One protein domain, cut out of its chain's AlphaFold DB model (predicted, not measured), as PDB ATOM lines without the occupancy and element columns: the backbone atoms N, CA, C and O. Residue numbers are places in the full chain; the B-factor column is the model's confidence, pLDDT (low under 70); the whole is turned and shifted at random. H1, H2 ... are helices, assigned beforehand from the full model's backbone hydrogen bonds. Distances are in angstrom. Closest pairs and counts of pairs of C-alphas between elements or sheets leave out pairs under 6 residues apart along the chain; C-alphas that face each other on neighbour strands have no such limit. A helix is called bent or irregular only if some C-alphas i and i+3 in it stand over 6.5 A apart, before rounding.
ATOM      1  N   SER A   4     -50.059 -63.352 -29.743       95.44
ATOM      2  CA  SER A   4     -49.112 -64.197 -29.000       95.44
ATOM      3  C   SER A   4     -47.675 -64.091 -29.524       95.44
ATOM      4  O   SER A   4     -46.719 -64.092 -28.748       95.44
ATOM      5  N   GLU A   5     -47.497 -63.985 -30.841       96.50
ATOM      6  CA  GLU A   5     -46.182 -63.779 -31.450       96.50
ATOM      7  C   GLU A   5     -45.614 -62.389 -31.146       96.50
ATOM      8  O   GLU A   5     -44.394 -62.241 -31.059       96.50
ATOM      9  N   ILE A   6     -46.472 -61.374 -30.994       97.19
ATOM     10  CA  ILE A   6     -46.067 -60.023 -30.592       97.19
ATOM     11  C   ILE A   6     -45.629 -60.025 -29.125       97.19
ATOM     12  O   ILE A   6     -44.514 -59.587 -28.849       97.19
ATOM     13  N   SER A   7     -46.425 -60.587 -28.210       96.88
ATOM     14  CA  SER A   7     -46.091 -60.649 -26.778       96.88
ATOM     15  C   SER A   7     -44.755 -61.348 -26.532       96.88
ATOM     16  O   SER A   7     -43.876 -60.785 -25.891       96.88
ATOM     17  N   LYS A   8     -44.521 -62.508 -27.165       97.00
ATOM     18  CA  LYS A   8     -43.233 -63.222 -27.059       97.00
ATOM     19  C   LYS A   8     -42.043 -62.410 -27.569       97.00
ATOM     20  O   LYS A   8     -40.914 -62.608 -27.124       97.00
ATOM     21  N   LYS A   9     -42.258 -61.537 -28.559       97.38
ATOM     22  CA  LYS A   9     -41.200 -60.646 -29.048       97.38
ATOM     23  C   LYS A   9     -40.922 -59.515 -28.065       97.38
ATOM     24  O   LYS A   9     -39.753 -59.181 -27.918       97.38
ATOM     25  N   ILE A  10     -41.950 -58.968 -27.416       96.81
ATOM     26  CA  ILE A  10     -41.811 -57.936 -26.380       96.81
ATOM     27  C   ILE A  10     -41.065 -58.508 -25.170       96.81
ATOM     28  O   ILE A  10     -40.017 -57.977 -24.831       96.81
ATOM     29  N   GLU A  11     -41.483 -59.664 -24.647       96.19
ATOM     30  CA  GLU A  11     -40.798 -60.345 -23.531       96.19
ATOM     31  C   GLU A  11     -39.307 -60.581 -23.828       96.19
ATOM     32  O   GLU A  11     -38.430 -60.410 -22.980       96.19
ATOM     33  N   ARG A  12     -38.992 -60.962 -25.075       97.31
ATOM     34  CA  ARG A  12     -37.605 -61.150 -25.504       97.31
ATOM     35  C   ARG A  12     -36.831 -59.833 -25.549       97.31
ATOM     36  O   ARG A  12     -35.650 -59.838 -25.215       97.31
ATOM     37  N   LEU A  13     -37.460 -58.744 -25.988       96.75
ATOM     38  CA  LEU A  13     -36.840 -57.419 -26.014       96.75
ATOM     39  C   LEU A  13     -36.594 -56.905 -24.594       96.75
ATOM     40  O   LEU A  13     -35.478 -56.494 -24.308       96.75
ATOM     41  N   GLU A  14     -37.573 -57.008 -23.698       93.88
ATOM     42  CA  GLU A  14     -37.436 -56.637 -22.281       93.88
ATOM     43  C   GLU A  14     -36.299 -57.415 -21.611       93.88
ATOM     44  O   GLU A  14     -35.446 -56.839 -20.938       93.88
ATOM     45  N   TYR A  15     -36.213 -58.727 -21.859       94.19
ATOM     46  CA  TYR A  15     -35.104 -59.537 -21.356       94.19
ATOM     47  C   TYR A  15     -33.744 -59.066 -21.890       94.19
ATOM     48  O   TYR A  15     -32.796 -58.937 -21.118       94.19
ATOM     49  N   GLN A  16     -33.642 -58.779 -23.191       95.06
ATOM     50  CA  GLN A  16     -32.407 -58.277 -23.799       95.06
ATOM     51  C   GLN A  16     -32.006 -56.904 -23.248       95.06
ATOM     52  O   GLN A  16     -30.827 -56.689 -22.978       95.06
ATOM     53  N   VAL A  17     -32.968 -55.996 -23.061       93.19
ATOM     54  CA  VAL A  17     -32.740 -54.669 -22.474       93.19
ATOM     55  C   VAL A  17     -32.257 -54.796 -21.033       93.19
ATOM     56  O   VAL A  17     -31.273 -54.157 -20.676       93.19
ATOM     57  N   ARG A  18     -32.854 -55.683 -20.233       89.81
ATOM     58  CA  ARG A  18     -32.394 -55.953 -18.866       89.81
ATOM     59  C   ARG A  18     -30.958 -56.480 -18.828       89.81
ATOM     60  O   ARG A  18     -30.148 -55.956 -18.078       89.81
ATOM     61  N   CYS A  19     -30.600 -57.424 -19.702       90.94
ATOM     62  CA  CYS A  19     -29.210 -57.885 -19.801       90.94
ATOM     63  C   CYS A  19     -28.230 -56.762 -20.181       90.94
ATOM     64  O   CYS A  19     -27.078 -56.802 -19.763       90.94
ATOM     65  N   LEU A  20     -28.654 -55.783 -20.988       88.75
ATOM     66  CA  LEU A  20     -27.834 -54.607 -21.293       88.75
ATOM     67  C   LEU A  20     -27.735 -53.669 -20.086       88.75
ATOM     68  O   LEU A  20     -26.646 -53.166 -19.809       88.75
ATOM     69  N   SER A  21     -28.834 -53.482 -19.352       87.12
ATOM     70  CA  SER A  21     -28.872 -52.701 -18.112       87.12
ATOM     71  C   SER A  21     -27.852 -53.204 -17.096       87.12
ATOM     72  O   SER A  21     -27.103 -52.402 -16.554       87.12
ATOM     73  N   ASP A  22     -27.735 -54.524 -16.924       84.31
ATOM     74  CA  ASP A  22     -26.775 -55.144 -15.994       84.31
ATOM     75  C   ASP A  22     -25.302 -54.833 -16.332       84.31
ATOM     76  O   ASP A  22     -24.405 -55.034 -15.514       84.31
ATOM     77  N   THR A  23     -25.028 -54.380 -17.559       88.00
ATOM     78  CA  THR A  23     -23.680 -54.001 -18.018       88.00
ATOM     79  C   THR A  23     -23.442 -52.496 -18.019       88.00
ATOM     80  O   THR A  23     -22.334 -52.048 -18.326       88.00
ATOM     81  N   MET A  24     -24.473 -51.707 -17.718       87.69
ATOM     82  CA  MET A  24     -24.396 -50.259 -17.744       87.69
ATOM     83  C   MET A  24     -23.619 -49.747 -16.534       87.69
ATOM     84  O   MET A  24     -23.739 -50.244 -15.419       87.69
ATOM     85  N   ASN A  25     -22.785 -48.740 -16.773       87.69
ATOM     86  CA  ASN A  25     -22.096 -48.054 -15.697       87.69
ATOM     87  C   ASN A  25     -23.035 -46.994 -15.106       87.69
ATOM     88  O   ASN A  25     -23.203 -45.927 -15.698       87.69
ATOM     89  N   GLU A  26     -23.605 -47.288 -13.939       86.94
ATOM     90  CA  GLU A  26     -24.510 -46.390 -13.211       86.94
ATOM     91  C   GLU A  26     -23.854 -45.052 -12.837       86.94
ATOM     92  O   GLU A  26     -24.538 -44.039 -12.746       86.94
ATOM     93  N   ASP A  27     -22.528 -45.002 -12.678       88.00
ATOM     94  CA  ASP A  27     -21.823 -43.741 -12.419       88.00
ATOM     95  C   ASP A  27     -21.745 -42.861 -13.673       88.00
ATOM     96  O   ASP A  27     -21.706 -41.634 -13.573       88.00
ATOM     97  N   ALA A  28     -21.717 -43.474 -14.860       90.75
ATOM     98  CA  ALA A  28     -21.685 -42.758 -16.133       90.75
ATOM     99  C   ALA A  28     -23.089 -42.401 -16.651       90.75
ATOM    100  O   ALA A  28     -23.241 -41.384 -17.326       90.75
ATOM    101  N   HIS A  29     -24.092 -43.231 -16.342       94.25
ATOM    102  CA  HIS A  29     -25.472 -43.124 -16.830       94.25
ATOM    103  C   HIS A  29     -26.500 -43.367 -15.708       94.25
ATOM    104  O   HIS A  29     -27.272 -44.331 -15.763       94.25
ATOM    105  N   PRO A  30     -26.504 -42.539 -14.649       95.19
ATOM    106  CA  PRO A  30     -27.314 -42.788 -13.456       95.19
ATOM    107  C   PRO A  30     -28.822 -42.726 -13.725       95.19
ATOM    108  O   PRO A  30     -29.573 -43.547 -13.206       95.19
ATOM    109  N   ILE A  31     -29.286 -41.791 -14.560       96.31
ATOM    110  CA  ILE A  31     -30.719 -41.654 -14.864       96.31
ATOM    111  C   ILE A  31     -31.208 -42.798 -15.745       96.31
ATOM    112  O   ILE A  31     -32.271 -43.355 -15.491       96.31
ATOM    113  N   GLU A  32     -30.446 -43.169 -16.770       94.38
ATOM    114  CA  GLU A  32     -30.804 -44.282 -17.644       94.38
ATOM    115  C   GLU A  32     -30.821 -45.604 -16.875       94.38
ATOM    116  O   GLU A  32     -31.720 -46.418 -17.083       94.38
ATOM    117  N   SER A  33     -29.878 -45.790 -15.948       93.38
ATOM    118  CA  SER A  33     -29.841 -46.967 -15.075       93.38
ATOM    119  C   SER A  33     -31.051 -47.020 -14.145       93.38
ATOM    120  O   SER A  33     -31.693 -48.064 -14.068       93.38
ATOM    121  N   LEU A  34     -31.423 -45.892 -13.530       94.38
ATOM    122  CA  LEU A  34     -32.635 -45.782 -12.712       94.38
ATOM    123  C   LEU A  34     -33.899 -46.125 -13.507       94.38
ATOM    124  O   LEU A  34     -34.753 -46.871 -13.039       94.38
ATOM    125  N   ILE A  35     -34.027 -45.581 -14.719       94.94
ATOM    126  CA  ILE A  35     -35.196 -45.825 -15.569       94.94
ATOM    127  C   ILE A  35     -35.340 -47.321 -15.868       94.94
ATOM    128  O   ILE A  35     -36.446 -47.850 -15.816       94.94
ATOM    129  N   LEU A  36     -34.232 -48.009 -16.158       92.62
ATOM    130  CA  LEU A  36     -34.259 -49.444 -16.424       92.62
ATOM    131  C   LEU A  36     -34.476 -50.286 -15.159       92.62
ATOM    132  O   LEU A  36     -35.140 -51.317 -15.248       92.62
ATOM    133  N   SER A  37     -33.946 -49.878 -14.001       89.25
ATOM    134  CA  SER A  37     -34.113 -50.625 -12.746       89.25
ATOM    135  C   SER A  37     -35.542 -50.554 -12.214       89.25
ATOM    136  O   SER A  37     -36.057 -51.552 -11.712       89.25
ATOM    137  N   GLU A  38     -36.182 -49.393 -12.354       90.88
ATOM    138  CA  GLU A  38     -37.550 -49.152 -11.891       90.88
ATOM    139  C   GLU A  38     -38.621 -49.486 -12.945       90.88
ATOM    140  O   GLU A  38     -39.811 -49.313 -12.683       90.88
ATOM    141  N   ASP A  39     -38.219 -49.956 -14.135       91.56
ATOM    142  CA  ASP A  39     -39.101 -50.188 -15.294       91.56
ATOM    143  C   ASP A  39     -39.950 -48.948 -15.640       91.56
ATOM    144  O   ASP A  39     -41.149 -49.009 -15.917       91.56
ATOM    145  N   TRP A  40     -39.324 -47.772 -15.565       95.25
ATOM    146  CA  TRP A  40     -40.005 -46.503 -15.776       95.25
ATOM    147  C   TRP A  40     -40.199 -46.194 -17.254       95.25
ATOM    148  O   TRP A  40     -39.290 -46.268 -18.082       95.25
ATOM    149  N   GLY A  41     -41.403 -45.733 -17.573       95.75
ATOM    150  CA  GLY A  41     -41.678 -45.033 -18.807       95.75
ATOM    151  C   GLY A  41     -41.416 -43.534 -18.677       95.75
ATOM    152  O   GLY A  41     -40.963 -42.995 -17.663       95.75
ATOM    153  N   LYS A  42     -41.762 -42.815 -19.747       96.88
ATOM    154  CA  LYS A  42     -41.701 -41.349 -19.770       96.88
ATOM    155  C   LYS A  42     -42.596 -40.716 -18.698       96.88
ATOM    156  O   LYS A  42     -42.242 -39.678 -18.156       96.88
ATOM    157  N   GLU A  43     -43.758 -41.305 -18.425       98.12
ATOM    158  CA  GLU A  43     -44.723 -40.742 -17.478       98.12
ATOM    159  C   GLU A  43     -44.187 -40.768 -16.042       98.12
ATOM    160  O   GLU A  43     -44.252 -39.756 -15.347       98.12
ATOM    161  N   GLU A  44     -43.615 -41.893 -15.615       98.25
ATOM    162  CA  GLU A  44     -43.016 -42.052 -14.290       98.25
ATOM    163  C   GLU A  44     -41.836 -41.090 -14.114       98.25
ATOM    164  O   GLU A  44     -41.751 -40.362 -13.121       98.25
ATOM    165  N   PHE A  45     -40.975 -40.997 -15.132       97.88
ATOM    166  CA  PHE A  45     -39.851 -40.067 -15.117       97.88
ATOM    167  C   PHE A  45     -40.297 -38.594 -15.062       97.88
ATOM    168  O   PHE A  45     -39.723 -37.792 -14.316       97.88
ATOM    169  N   ASP A  46     -41.337 -38.220 -15.813       98.38
ATOM    170  CA  ASP A  46     -41.900 -36.866 -15.788       98.38
ATOM    171  C   ASP A  46     -42.516 -36.542 -14.412       98.38
ATOM    172  O   ASP A  46     -42.337 -35.430 -13.908       98.38
ATOM    173  N   LYS A  47     -43.191 -37.508 -13.765       98.50
ATOM    174  CA  LYS A  47     -43.723 -37.362 -12.396       98.50
ATOM    175  C   LYS A  47     -42.608 -37.138 -11.380       98.50
ATOM    176  O   LYS A  47     -42.703 -36.199 -10.591       98.50
ATOM    177  N   ALA A  48     -41.537 -37.934 -11.432       98.25
ATOM    178  CA  ALA A  48     -40.380 -37.744 -10.558       98.25
ATOM    179  C   ALA A  48     -39.814 -36.320 -10.707       98.25
ATOM    180  O   ALA A  48     -39.702 -35.588  -9.723       98.25
ATOM    181  N   ASN A  49     -39.558 -35.875 -11.943       98.31
ATOM    182  CA  ASN A  49     -39.072 -34.517 -12.213       98.31
ATOM    183  C   ASN A  49     -40.036 -33.427 -11.731       98.31
ATOM    184  O   ASN A  49     -39.588 -32.397 -11.228       98.31
ATOM    185  N   ALA A  50     -41.347 -33.630 -11.864       98.56
ATOM    186  CA  ALA A  50     -42.339 -32.674 -11.385       98.56
ATOM    187  C   ALA A  50     -42.282 -32.499  -9.859       98.56
ATOM    188  O   ALA A  50     -42.362 -31.363  -9.384       98.56
ATOM    189  N   ILE A  51     -42.090 -33.588  -9.104       98.62
ATOM    190  CA  ILE A  51     -41.911 -33.531  -7.647       98.62
ATOM    191  C   ILE A  51     -40.641 -32.745  -7.309       98.62
ATOM    192  O   ILE A  51     -40.713 -31.770  -6.559       98.62
ATOM    193  N   PHE A  52     -39.498 -33.100  -7.904       98.62
ATOM    194  CA  PHE A  52     -38.242 -32.376  -7.679       98.62
ATOM    195  C   PHE A  52     -38.365 -30.882  -8.012       98.62
ATOM    196  O   PHE A  52     -37.969 -30.043  -7.211       98.62
ATOM    197  N   MET A  53     -38.977 -30.535  -9.146       98.56
ATOM    198  CA  MET A  53     -39.195 -29.145  -9.553       98.56
ATOM    199  C   MET A  53     -40.063 -28.364  -8.554       98.56
ATOM    200  O   MET A  53     -39.816 -27.183  -8.307       98.56
ATOM    201  N   GLU A  54     -41.110 -28.979  -8.006       98.44
ATOM    202  CA  GLU A  54     -41.959 -28.339  -6.999       98.44
ATOM    203  C   GLU A  54     -41.187 -28.091  -5.699       98.44
ATOM    204  O   GLU A  54     -41.279 -27.010  -5.116       98.44
ATOM    205  N   TRP A  55     -40.377 -29.056  -5.263       98.44
ATOM    206  CA  TRP A  55     -39.553 -28.910  -4.066       98.44
ATOM    207  C   TRP A  55     -38.419 -27.903  -4.239       98.44
ATOM    208  O   TRP A  55     -38.191 -27.093  -3.343       98.44
ATOM    209  N   ASP A  56     -37.790 -27.857  -5.409       98.50
ATOM    210  CA  ASP A  56     -36.784 -26.853  -5.752       98.50
ATOM    211  C   ASP A  56     -37.344 -25.424  -5.633       98.50
ATOM    212  O   ASP A  56     -36.751 -24.556  -4.984       98.50
ATOM    213  N   LYS A  57     -38.560 -25.195  -6.151       98.38
ATOM    214  CA  LYS A  57     -39.267 -23.913  -6.001       98.38
ATOM    215  C   LYS A  57     -39.525 -23.565  -4.539       98.38
ATOM    216  O   LYS A  57     -39.403 -22.403  -4.155       98.38
ATOM    217  N   ARG A  58     -39.908 -24.541  -3.713       98.12
ATOM    218  CA  ARG A  58     -40.178 -24.322  -2.282       98.12
ATOM    219  C   ARG A  58     -38.919 -23.938  -1.520       98.12
ATOM    220  O   ARG A  58     -38.940 -22.934  -0.808       98.12
ATOM    221  N   LEU A  59     -37.833 -24.681  -1.732       98.00
ATOM    222  CA  LEU A  59     -36.526 -24.409  -1.131       98.00
ATOM    223  C   LEU A  59     -36.006 -23.029  -1.546       98.00
ATOM    224  O   LEU A  59     -35.603 -22.237  -0.698       98.00
ATOM    225  N   THR A  60     -36.115 -22.692  -2.832       97.19
ATOM    226  CA  THR A  60     -35.718 -21.376  -3.363       97.19
ATOM    227  C   THR A  60     -36.529 -20.226  -2.752       97.19
ATOM    228  O   THR A  60     -36.011 -19.129  -2.558       97.19
ATOM    229  N   ASN A  61     -37.786 -20.475  -2.377       97.50
ATOM    230  CA  ASN A  61     -38.637 -19.515  -1.667       97.50
ATOM    231  C   ASN A  61     -38.404 -19.490  -0.140       97.50
ATOM    232  O   ASN A  61     -39.174 -18.859   0.588       97.50
ATOM    233  N   GLY A  62     -37.367 -20.168   0.360       97.00
ATOM    234  CA  GLY A  62     -36.989 -20.188   1.774       97.00
ATOM    235  C   GLY A  62     -37.819 -21.133   2.644       97.00
ATOM    236  O   GLY A  62     -37.753 -21.040   3.871       97.00
ATOM    237  N   GLN A  63     -38.613 -22.028   2.050       97.56
ATOM    238  CA  GLN A  63     -39.285 -23.080   2.811       97.56
ATOM    239  C   GLN A  63     -38.284 -24.202   3.122       97.56
ATOM    240  O   GLN A  63     -37.540 -24.592   2.226       97.56
ATOM    241  N   PRO A  64     -38.246 -24.738   4.354       96.25
ATOM    242  CA  PRO A  64     -37.344 -25.834   4.686       96.25
ATOM    243  C   PRO A  64     -37.785 -27.139   4.014       96.25
ATOM    244  O   PRO A  64     -38.973 -27.338   3.733       96.25
ATOM    245  N   MET A  65     -36.832 -28.051   3.815       97.62
ATOM    246  CA  MET A  65     -37.143 -29.426   3.436       97.62
ATOM    247  C   MET A  65     -37.978 -30.101   4.530       97.62
ATOM    248  O   MET A  65     -37.736 -29.908   5.719       97.62
ATOM    249  N   ASN A  66     -38.966 -30.889   4.111       96.50
ATOM    250  CA  ASN A  66     -39.695 -31.801   4.981       96.50
ATOM    251  C   ASN A  66     -39.670 -33.172   4.304       96.50
ATOM    252  O   ASN A  66     -40.434 -33.430   3.375       96.50
ATOM    253  N   GLU A  67     -38.748 -34.009   4.763       94.88
ATOM    254  CA  GLU A  67     -38.426 -35.331   4.239       94.88
ATOM    255  C   GLU A  67     -39.656 -36.234   4.190       94.88
ATOM    256  O   GLU A  67     -39.932 -36.841   3.160       94.88
ATOM    257  N   ARG A  68     -40.485 -36.210   5.240       95.81
ATOM    258  CA  ARG A  68     -41.713 -37.005   5.297       95.81
ATOM    259  C   ARG A  68     -42.695 -36.619   4.195       95.81
ATOM    260  O   ARG A  68     -43.291 -37.481   3.565       95.81
ATOM    261  N   ARG A  69     -42.888 -35.319   3.959       97.31
ATOM    262  CA  ARG A  69     -43.787 -34.837   2.904       97.31
ATOM    263  C   ARG A  69     -43.215 -35.118   1.514       97.31
ATOM    264  O   ARG A  69     -43.979 -35.409   0.602       97.31
ATOM    265  N   PHE A  70     -41.897 -35.019   1.359       98.06
ATOM    266  CA  PHE A  70     -41.213 -35.369   0.117       98.06
ATOM    267  C   PHE A  70     -41.413 -36.857  -0.210       98.06
ATOM    268  O   PHE A  70     -41.855 -37.192  -1.305       98.06
ATOM    269  N   GLU A  71     -41.214 -37.740   0.771       97.94
ATOM    270  CA  GLU A  71     -41.505 -39.176   0.670       97.94
ATOM    271  C   GLU A  71     -42.985 -39.455   0.372       97.94
ATOM    272  O   GLU A  71     -43.293 -40.260  -0.502       97.94
ATOM    273  N   GLU A  72     -43.917 -38.757   1.032       98.06
ATOM    274  CA  GLU A  72     -45.357 -38.871   0.758       98.06
ATOM    275  C   GLU A  72     -45.716 -38.483  -0.688       98.06
ATOM    276  O   GLU A  72     -46.623 -39.080  -1.273       98.06
ATOM    277  N   ASP A  73     -45.031 -37.496  -1.277       98.19
ATOM    278  CA  ASP A  73     -45.238 -37.110  -2.675       98.19
ATOM    279  C   ASP A  73     -44.789 -38.232  -3.630       98.19
ATOM    280  O   ASP A  73     -45.533 -38.580  -4.548       98.19
ATOM    281  N   PHE A  74     -43.644 -38.872  -3.375       98.19
ATOM    282  CA  PHE A  74     -43.183 -40.027  -4.159       98.19
ATOM    283  C   PHE A  74     -44.061 -41.267  -3.967       98.19
ATOM    284  O   PHE A  74     -44.439 -41.917  -4.945       98.19
ATOM    285  N   GLN A  75     -44.473 -41.555  -2.734       97.94
ATOM    286  CA  GLN A  75     -45.370 -42.667  -2.438       97.94
ATOM    287  C   GLN A  75     -46.727 -42.500  -3.129       97.94
ATOM    288  O   GLN A  75     -47.320 -43.486  -3.572       97.94
ATOM    289  N   ARG A  76     -47.237 -41.267  -3.224       97.88
ATOM    290  CA  ARG A  76     -48.530 -40.973  -3.850       97.88
ATOM    291  C   ARG A  76     -48.479 -41.054  -5.374       97.88
ATOM    292  O   ARG A  76     -49.386 -41.631  -5.964       97.88
ATOM    293  N   GLU A  77     -47.469 -40.453  -5.998       97.88
ATOM    294  CA  GLU A  77     -47.419 -40.323  -7.464       97.88
ATOM    295  C   GLU A  77     -46.767 -41.528  -8.155       97.88
ATOM    296  O   GLU A  77     -47.113 -41.840  -9.296       97.88
ATOM    297  N   LEU A  78     -45.827 -42.197  -7.475       97.00
ATOM    298  CA  LEU A  78     -45.005 -43.275  -8.036       97.00
ATOM    299  C   LEU A  78     -45.072 -44.576  -7.229       97.00
ATOM    300  O   LEU A  78     -44.522 -45.584  -7.657       97.00
ATOM    301  N   GLY A  79     -45.743 -44.584  -6.075       96.69
ATOM    302  CA  GLY A  79     -45.819 -45.779  -5.232       96.69
ATOM    303  C   GLY A  79     -44.513 -46.120  -4.511       96.69
ATOM    304  O   GLY A  79     -44.438 -47.195  -3.918       96.69
ATOM    305  N   LEU A  80     -43.513 -45.231  -4.543       96.81
ATOM    306  CA  LEU A  80     -42.201 -45.462  -3.944       96.81
ATOM    307  C   LEU A  80     -42.192 -45.147  -2.449       96.81
ATOM    308  O   LEU A  80     -42.519 -44.034  -2.040       96.81
ATOM    309  N   ASP A  81     -41.742 -46.120  -1.662       94.50
ATOM    310  CA  ASP A  81     -41.401 -45.923  -0.259       94.50
ATOM    311  C   ASP A  81     -39.967 -45.381  -0.112       94.50
ATOM    312  O   ASP A  81     -39.284 -45.079  -1.091       94.50
ATOM    313  N   TYR A  82     -39.477 -45.272   1.124       93.31
ATOM    314  CA  TYR A  82     -38.117 -44.808   1.395       93.31
ATOM    315  C   TYR A  82     -37.026 -45.620   0.666       93.31
ATOM    316  O   TYR A  82     -36.037 -45.048   0.208       93.31
ATOM    317  N   GLN A  83     -37.180 -46.946   0.543       93.56
ATOM    318  CA  GLN A  83     -36.171 -47.773  -0.129       93.56
ATOM    319  C   GLN A  83     -36.206 -47.564  -1.641       93.56
ATOM    320  O   GLN A  83     -35.140 -47.471  -2.242       93.56
ATOM    321  N   GLY A  84     -37.396 -47.426  -2.232       94.88
ATOM    322  CA  GLY A  84     -37.551 -47.103  -3.654       94.88
ATOM    323  C   GLY A  84     -37.133 -45.670  -4.006       94.88
ATOM    324  O   GLY A  84     -36.578 -45.417  -5.069       94.88
ATOM    325  N   LEU A  85     -37.320 -44.712  -3.095       96.94
ATOM    326  CA  LEU A  85     -36.906 -43.320  -3.298       96.94
ATOM    327  C   LEU A  85     -35.382 -43.146  -3.267       96.94
ATOM    328  O   LEU A  85     -34.825 -42.255  -3.910       96.94
ATOM    329  N   LYS A  86     -34.676 -43.988  -2.521       96.06
ATOM    330  CA  LYS A  86     -33.230 -43.876  -2.362       96.06
ATOM    331  C   LYS A  86     -32.431 -43.903  -3.677       96.06
ATOM    332  O   LYS A  86     -31.676 -42.946  -3.890       96.06
ATOM    333  N   PRO A  87     -32.577 -44.906  -4.567       95.56
ATOM    334  CA  PRO A  87     -31.874 -44.916  -5.850       95.56
ATOM    335  C   PRO A  87     -32.252 -43.719  -6.724       95.56
ATOM    336  O   PRO A  87     -31.396 -43.211  -7.449       95.56
ATOM    337  N   VAL A  88     -33.480 -43.197  -6.607       97.88
ATOM    338  CA  VAL A  88     -33.902 -41.971  -7.298       97.88
ATOM    339  C   VAL A  88     -33.040 -40.788  -6.851       97.88
ATOM    340  O   VAL A  88     -32.400 -40.148  -7.683       97.88
ATOM    341  N   ILE A  89     -32.957 -40.524  -5.544       98.12
ATOM    342  CA  ILE A  89     -32.162 -39.409  -4.997       98.12
ATOM    343  C   ILE A  89     -30.690 -39.518  -5.408       98.12
ATOM    344  O   ILE A  89     -30.106 -38.541  -5.881       98.12
ATOM    345  N   ILE A  90     -30.101 -40.709  -5.277       96.88
ATOM    346  CA  ILE A  90     -28.698 -40.953  -5.638       96.88
ATOM    347  C   ILE A  90     -28.476 -40.705  -7.132       96.88
ATOM    348  O   ILE A  90     -27.526 -40.019  -7.508       96.88
ATOM    349  N   SER A  91     -29.363 -41.214  -7.988       96.88
ATOM    350  CA  SER A  91     -29.220 -41.099  -9.440       96.88
ATOM    351  C   SER A  91     -29.355 -39.656  -9.919       96.88
ATOM    352  O   SER A  91     -28.542 -39.190 -10.718       96.88
ATOM    353  N   PHE A  92     -30.329 -38.906  -9.391       97.94
ATOM    354  CA  PHE A  92     -30.473 -37.484  -9.705       97.94
ATOM    355  C   PHE A  92     -29.261 -36.669  -9.236       97.94
ATOM    356  O   PHE A  92     -28.739 -35.860 -10.010       97.94
ATOM    357  N   TYR A  93     -28.738 -36.945  -8.036       97.44
ATOM    358  CA  TYR A  93     -27.534 -36.287  -7.534       97.44
ATOM    359  C   TYR A  93     -26.290 -36.596  -8.382       97.44
ATOM    360  O   TYR A  93     -25.591 -35.670  -8.805       97.44
ATOM    361  N   LYS A  94     -26.037 -37.876  -8.701       95.75
ATOM    362  CA  LYS A  94     -24.930 -38.298  -9.580       95.75
ATOM    363  C   LYS A  94     -25.031 -37.650 -10.963       95.75
ATOM    364  O   LYS A  94     -24.025 -37.195 -11.502       95.75
ATOM    365  N   ASN A  95     -26.250 -37.497 -11.484       96.56
ATOM    366  CA  ASN A  95     -26.521 -36.786 -12.735       96.56
ATOM    367  C   ASN A  95     -26.409 -35.252 -12.634       96.56
ATOM    368  O   ASN A  95     -26.753 -34.543 -13.581       96.56
ATOM    369  N   ARG A  96     -26.008 -34.704 -11.478       95.81
ATOM    370  CA  ARG A  96     -25.954 -33.255 -11.204       95.81
ATOM    371  C   ARG A  96     -27.286 -32.538 -11.451       95.81
ATOM    372  O   ARG A  96     -27.316 -31.352 -11.773       95.81
ATOM    373  N   SER A  97     -28.391 -33.258 -11.298       96.38
ATOM    374  CA  SER A  97     -29.750 -32.763 -11.501       96.38
ATOM    375  C   SER A  97     -30.429 -32.578 -10.148       96.38
ATOM    376  O   SER A  97     -30.273 -33.408  -9.260       96.38
ATOM    377  N   TRP A  98     -31.167 -31.479  -9.974       97.88
ATOM    378  CA  TRP A  98     -31.878 -31.165  -8.723       97.88
ATOM    379  C   TRP A  98     -31.004 -31.243  -7.458       97.88
ATOM    380  O   TRP A  98     -31.474 -31.663  -6.400       97.88
ATOM    381  N   MET A  99     -29.729 -30.841  -7.559       97.31
ATOM    382  CA  MET A  99     -28.757 -30.980  -6.464       97.31
ATOM    383  C   MET A  99     -29.255 -30.331  -5.169       97.31
ATOM    384  O   MET A  99     -29.230 -30.984  -4.134       97.31
ATOM    385  N   LEU A 100     -29.818 -29.117  -5.237       97.38
ATOM    386  CA  LEU A 100     -30.378 -28.421  -4.072       97.38
ATOM    387  C   LEU A 100     -31.416 -29.272  -3.324       97.38
ATOM    388  O   LEU A 100     -31.421 -29.308  -2.097       97.38
ATOM    389  N   VAL A 101     -32.286 -29.968  -4.059       98.44
ATOM    390  CA  VAL A 101     -33.328 -30.822  -3.479       98.44
ATOM    391  C   VAL A 101     -32.725 -32.091  -2.885       98.44
ATOM    392  O   VAL A 101     -33.082 -32.454  -1.768       98.44
ATOM    393  N   CYS A 102     -31.802 -32.743  -3.600       98.12
ATOM    394  CA  CYS A 102     -31.131 -33.957  -3.126       98.12
ATOM    395  C   CYS A 102     -30.365 -33.695  -1.822       98.12
ATOM    396  O   CYS A 102     -30.491 -34.441  -0.856       98.12
ATOM    397  N   GLU A 103     -29.613 -32.600  -1.789       97.31
ATOM    398  CA  GLU A 103     -28.839 -32.156  -0.634       97.31
ATOM    399  C   GLU A 103     -29.742 -31.799   0.547       97.31
ATOM    400  O   GLU A 103     -29.546 -32.306   1.648       97.31
ATOM    401  N   ALA A 104     -30.781 -30.993   0.312       97.62
ATOM    402  CA  ALA A 104     -31.717 -30.609   1.363       97.62
ATOM    403  C   ALA A 104     -32.497 -31.810   1.924       97.62
ATOM    404  O   ALA A 104     -32.797 -31.828   3.117       97.62
ATOM    405  N   TYR A 105     -32.820 -32.806   1.090       97.75
ATOM    406  CA  TYR A 105     -33.445 -34.056   1.528       97.75
ATOM    407  C   TYR A 105     -32.532 -34.837   2.474       97.75
ATOM    408  O   TYR A 105     -32.975 -35.217   3.553       97.75
ATOM    409  N   VAL A 106     -31.257 -35.018   2.121       96.62
ATOM    410  CA  VAL A 106     -30.294 -35.725   2.981       96.62
ATOM    411  C   VAL A 106     -30.027 -34.952   4.278       96.62
ATOM    412  O   VAL A 106     -30.041 -35.539   5.361       96.62
ATOM    413  N   ASP A 107     -29.877 -33.629   4.206       95.69
ATOM    414  CA  ASP A 107     -29.633 -32.784   5.383       95.69
ATOM    415  C   ASP A 107     -30.788 -32.817   6.397       95.69
ATOM    416  O   ASP A 107     -30.559 -32.689   7.604       95.69
ATOM    417  N   ALA A 108     -32.027 -33.020   5.936       95.31
ATOM    418  CA  ALA A 108     -33.206 -33.098   6.798       95.31
ATOM    419  C   ALA A 108     -33.132 -34.256   7.816       95.31
ATOM    420  O   ALA A 108     -33.724 -34.166   8.892       95.31
ATOM    421  N   PHE A 109     -32.337 -35.299   7.540       90.88
ATOM    422  CA  PHE A 109     -32.105 -36.408   8.470       90.88
ATOM    423  C   PHE A 109     -31.120 -36.076   9.602       90.88
ATOM    424  O   PHE A 109     -30.935 -36.899  10.498       90.88
ATOM    425  N   MET A 110     -30.477 -34.901   9.593       86.19
ATOM    426  CA  MET A 110     -29.544 -34.451  10.640       86.19
ATOM    427  C   MET A 110     -28.443 -35.482  10.974       86.19
ATOM    428  O   MET A 110     -28.123 -35.710  12.143       86.19
ATOM    429  N   GLY A 111     -27.877 -36.127   9.949       79.38
ATOM    430  CA  GLY A 111     -26.828 -37.146  10.094       79.38
ATOM    431  C   GLY A 111     -27.330 -38.546  10.470       79.38
ATOM    432  O   GLY A 111     -26.525 -39.420  10.786       79.38
ATOM    433  N   ALA A 112     -28.646 -38.773  10.454       83.81
ATOM    434  CA  ALA A 112     -29.252 -40.101  10.572       83.81
ATOM    435  C   ALA A 112     -29.610 -40.719   9.205       83.81
ATOM    436  O   ALA A 112     -30.362 -41.695   9.150       83.81
ATOM    437  N   ALA A 113     -29.116 -40.141   8.105       85.44
ATOM    438  CA  ALA A 113     -29.372 -40.644   6.765       85.44
ATOM    439  C   ALA A 113     -28.687 -42.007   6.546       85.44
ATOM    440  O   ALA A 113     -27.762 -42.403   7.259       85.44
ATOM    441  N   SER A 114     -29.155 -42.754   5.546       88.38
ATOM    442  CA  SER A 114     -28.502 -44.002   5.144       88.38
ATOM    443  C   SER A 114     -27.083 -43.739   4.626       88.38
ATOM    444  O   SER A 114     -26.859 -42.775   3.899       88.38
ATOM    445  N   SER A 115     -26.139 -44.643   4.917       89.69
ATOM    446  CA  SER A 115     -24.741 -44.550   4.461       89.69
ATOM    447  C   SER A 115     -24.575 -44.486   2.936       89.69
ATOM    448  O   SER A 115     -23.538 -44.051   2.440       89.69
ATOM    449  N   GLU A 116     -25.585 -44.921   2.181       90.75
ATOM    450  CA  GLU A 116     -25.627 -44.823   0.716       90.75
ATOM    451  C   GLU A 116     -25.700 -43.366   0.223       90.75
ATOM    452  O   GLU A 116     -25.353 -43.093  -0.920       90.75
ATOM    453  N   TYR A 117     -26.067 -42.414   1.090       93.69
ATOM    454  CA  TYR A 117     -26.005 -40.977   0.808       93.69
ATOM    455  C   TYR A 117     -24.652 -40.335   1.133       93.69
ATOM    456  O   TYR A 117     -24.530 -39.115   1.062       93.69
ATOM    457  N   SER A 118     -23.626 -41.119   1.468       89.75
ATOM    458  CA  SER A 118     -22.315 -40.594   1.879       89.75
ATOM    459  C   SER A 118     -21.682 -39.627   0.870       89.75
ATOM    460  O   SER A 118     -21.070 -38.647   1.289       89.75
ATOM    461  N   ASP A 119     -21.866 -39.833  -0.436       88.81
ATOM    462  CA  ASP A 119     -21.383 -38.900  -1.467       88.81
ATOM    463  C   ASP A 119     -22.106 -37.542  -1.428       88.81
ATOM    464  O   ASP A 119     -21.532 -36.520  -1.795       88.81
ATOM    465  N   ILE A 120     -23.361 -37.524  -0.971       94.44
ATOM    466  CA  ILE A 120     -24.167 -36.309  -0.801       94.44
ATOM    467  C   ILE A 120     -23.820 -35.627   0.526       94.44
ATOM    468  O   ILE A 120     -23.758 -34.403   0.588       94.44
ATOM    469  N   GLU A 121     -23.581 -36.383   1.598       88.25
ATOM    470  CA  GLU A 121     -23.214 -35.823   2.908       88.25
ATOM    471  C   GLU A 121     -21.806 -35.203   2.916       88.25
ATOM    472  O   GLU A 121     -21.588 -34.194   3.581       88.25
ATOM    473  N   ASN A 122     -20.858 -35.771   2.162       83.62
ATOM    474  CA  ASN A 122     -19.455 -35.325   2.112       83.62
ATOM    475  C   ASN A 122     -19.150 -34.346   0.959       83.62
ATOM    476  O   ASN A 122     -17.999 -34.253   0.520       83.62
ATOM    477  N   ARG A 123     -20.182 -33.670   0.451       80.12
ATOM    478  CA  ARG A 123     -20.126 -32.755  -0.697       80.12
ATOM    479  C   ARG A 123     -19.282 -31.497  -0.483       80.12
ATOM    480  O   ARG A 123     -19.238 -30.977   0.656       80.12
TER     481      ARG A 123
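This is residues 4 to 123 of the 123 residues of an uncharacterized protein of Thioclava sp. ES.032 (UniProt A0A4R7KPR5). The first helix, H1, makes an arm whose residues 4 to 13 stick out from a body of short and long helices gathered round H5. H5 is in the middle of that body: the helical hairpin of H3 and H4 makes one side of it, H2 is between H1 and H5, and H6 packs on H5 and H3 with H7 on H6. The printed part has 120 residues with seven named helices, H1 to H7 in order along the chain, and no named strand; its class is all helix. It is only just compact, close to loose, with a radius of gyration of the C-alphas of 16.0 A, and it spans 55 by 27 by 21 A, the arm adding to the length.

H1, residues 4 to 21, begins with C-alpha 4 at (-49.112, -64.197, -29.000) and is 25.7 A long from first to last C-alpha. H2 is residues 30 to 37. H3, residues 42 to 60, is the longest helix at 26.5 A and begins with C-alpha 42 at (-41.701, -41.349, -19.770). H4, residues 67 to 78, measures 16.0 A, and H5, residues 82 to 94, measures 18.4 A. H6 is residues 99 to 107. H7, residues 115 to 121, ends with C-alpha 121 at (-23.214, -35.823, 2.908); it is irregular, with C-alphas 116 and 119 7.6 A apart.

H1 touches H2 with residues 18 to 21 alone, the closest C-alphas being those of Ser 21 and Leu 36, 6.5 A apart; the two form a helical hairpin. H2 touches H5, closest at the C-alphas of Pro 30 and Ser 91, 4.8 A apart, at a shallow tilt of 33 degrees, only just short of steep, opposite ways. H3 and H4 form a helical hairpin at a shallow tilt of 24 degrees, with the C-alphas of Glu 44 and Leu 78 closest at 6.7 A. H3 touches H6 with residues 52 to 59 alone, about perpendicular at 74 degrees, closest at the C-alphas of Asp 56 and Val 101, 5.7 A apart. H4 and H5 only just touch, with 3 pairs of C-alphas within 8 A, the closest being those of Glu 71 and Tyr 82, 6.6 A apart. H5 and H6 form a helical hairpin, closest at the C-alphas of Tyr 93 and Met 99, 5.6 A apart. H6 touches H7 at a steep tilt of 54 degrees, with the C-alphas of Glu 103 and Ile 120 closest at 6.3 A. H1 and H3 are apart. In H1, H2, H3, H4 and H6 every O i to N i+4 pair is within hydrogen-bond range; in H5 it is 7 of 9, and in H7 1 of 3, beside 3 of 4 O i to N i+3 pairs.

The C-alphas of Glu 5 and Gly 62 are the two farthest apart, 55.6 A. The printed part has no cut and no long link. Its mean pLDDT is 94.7, and no printed residue is under 70.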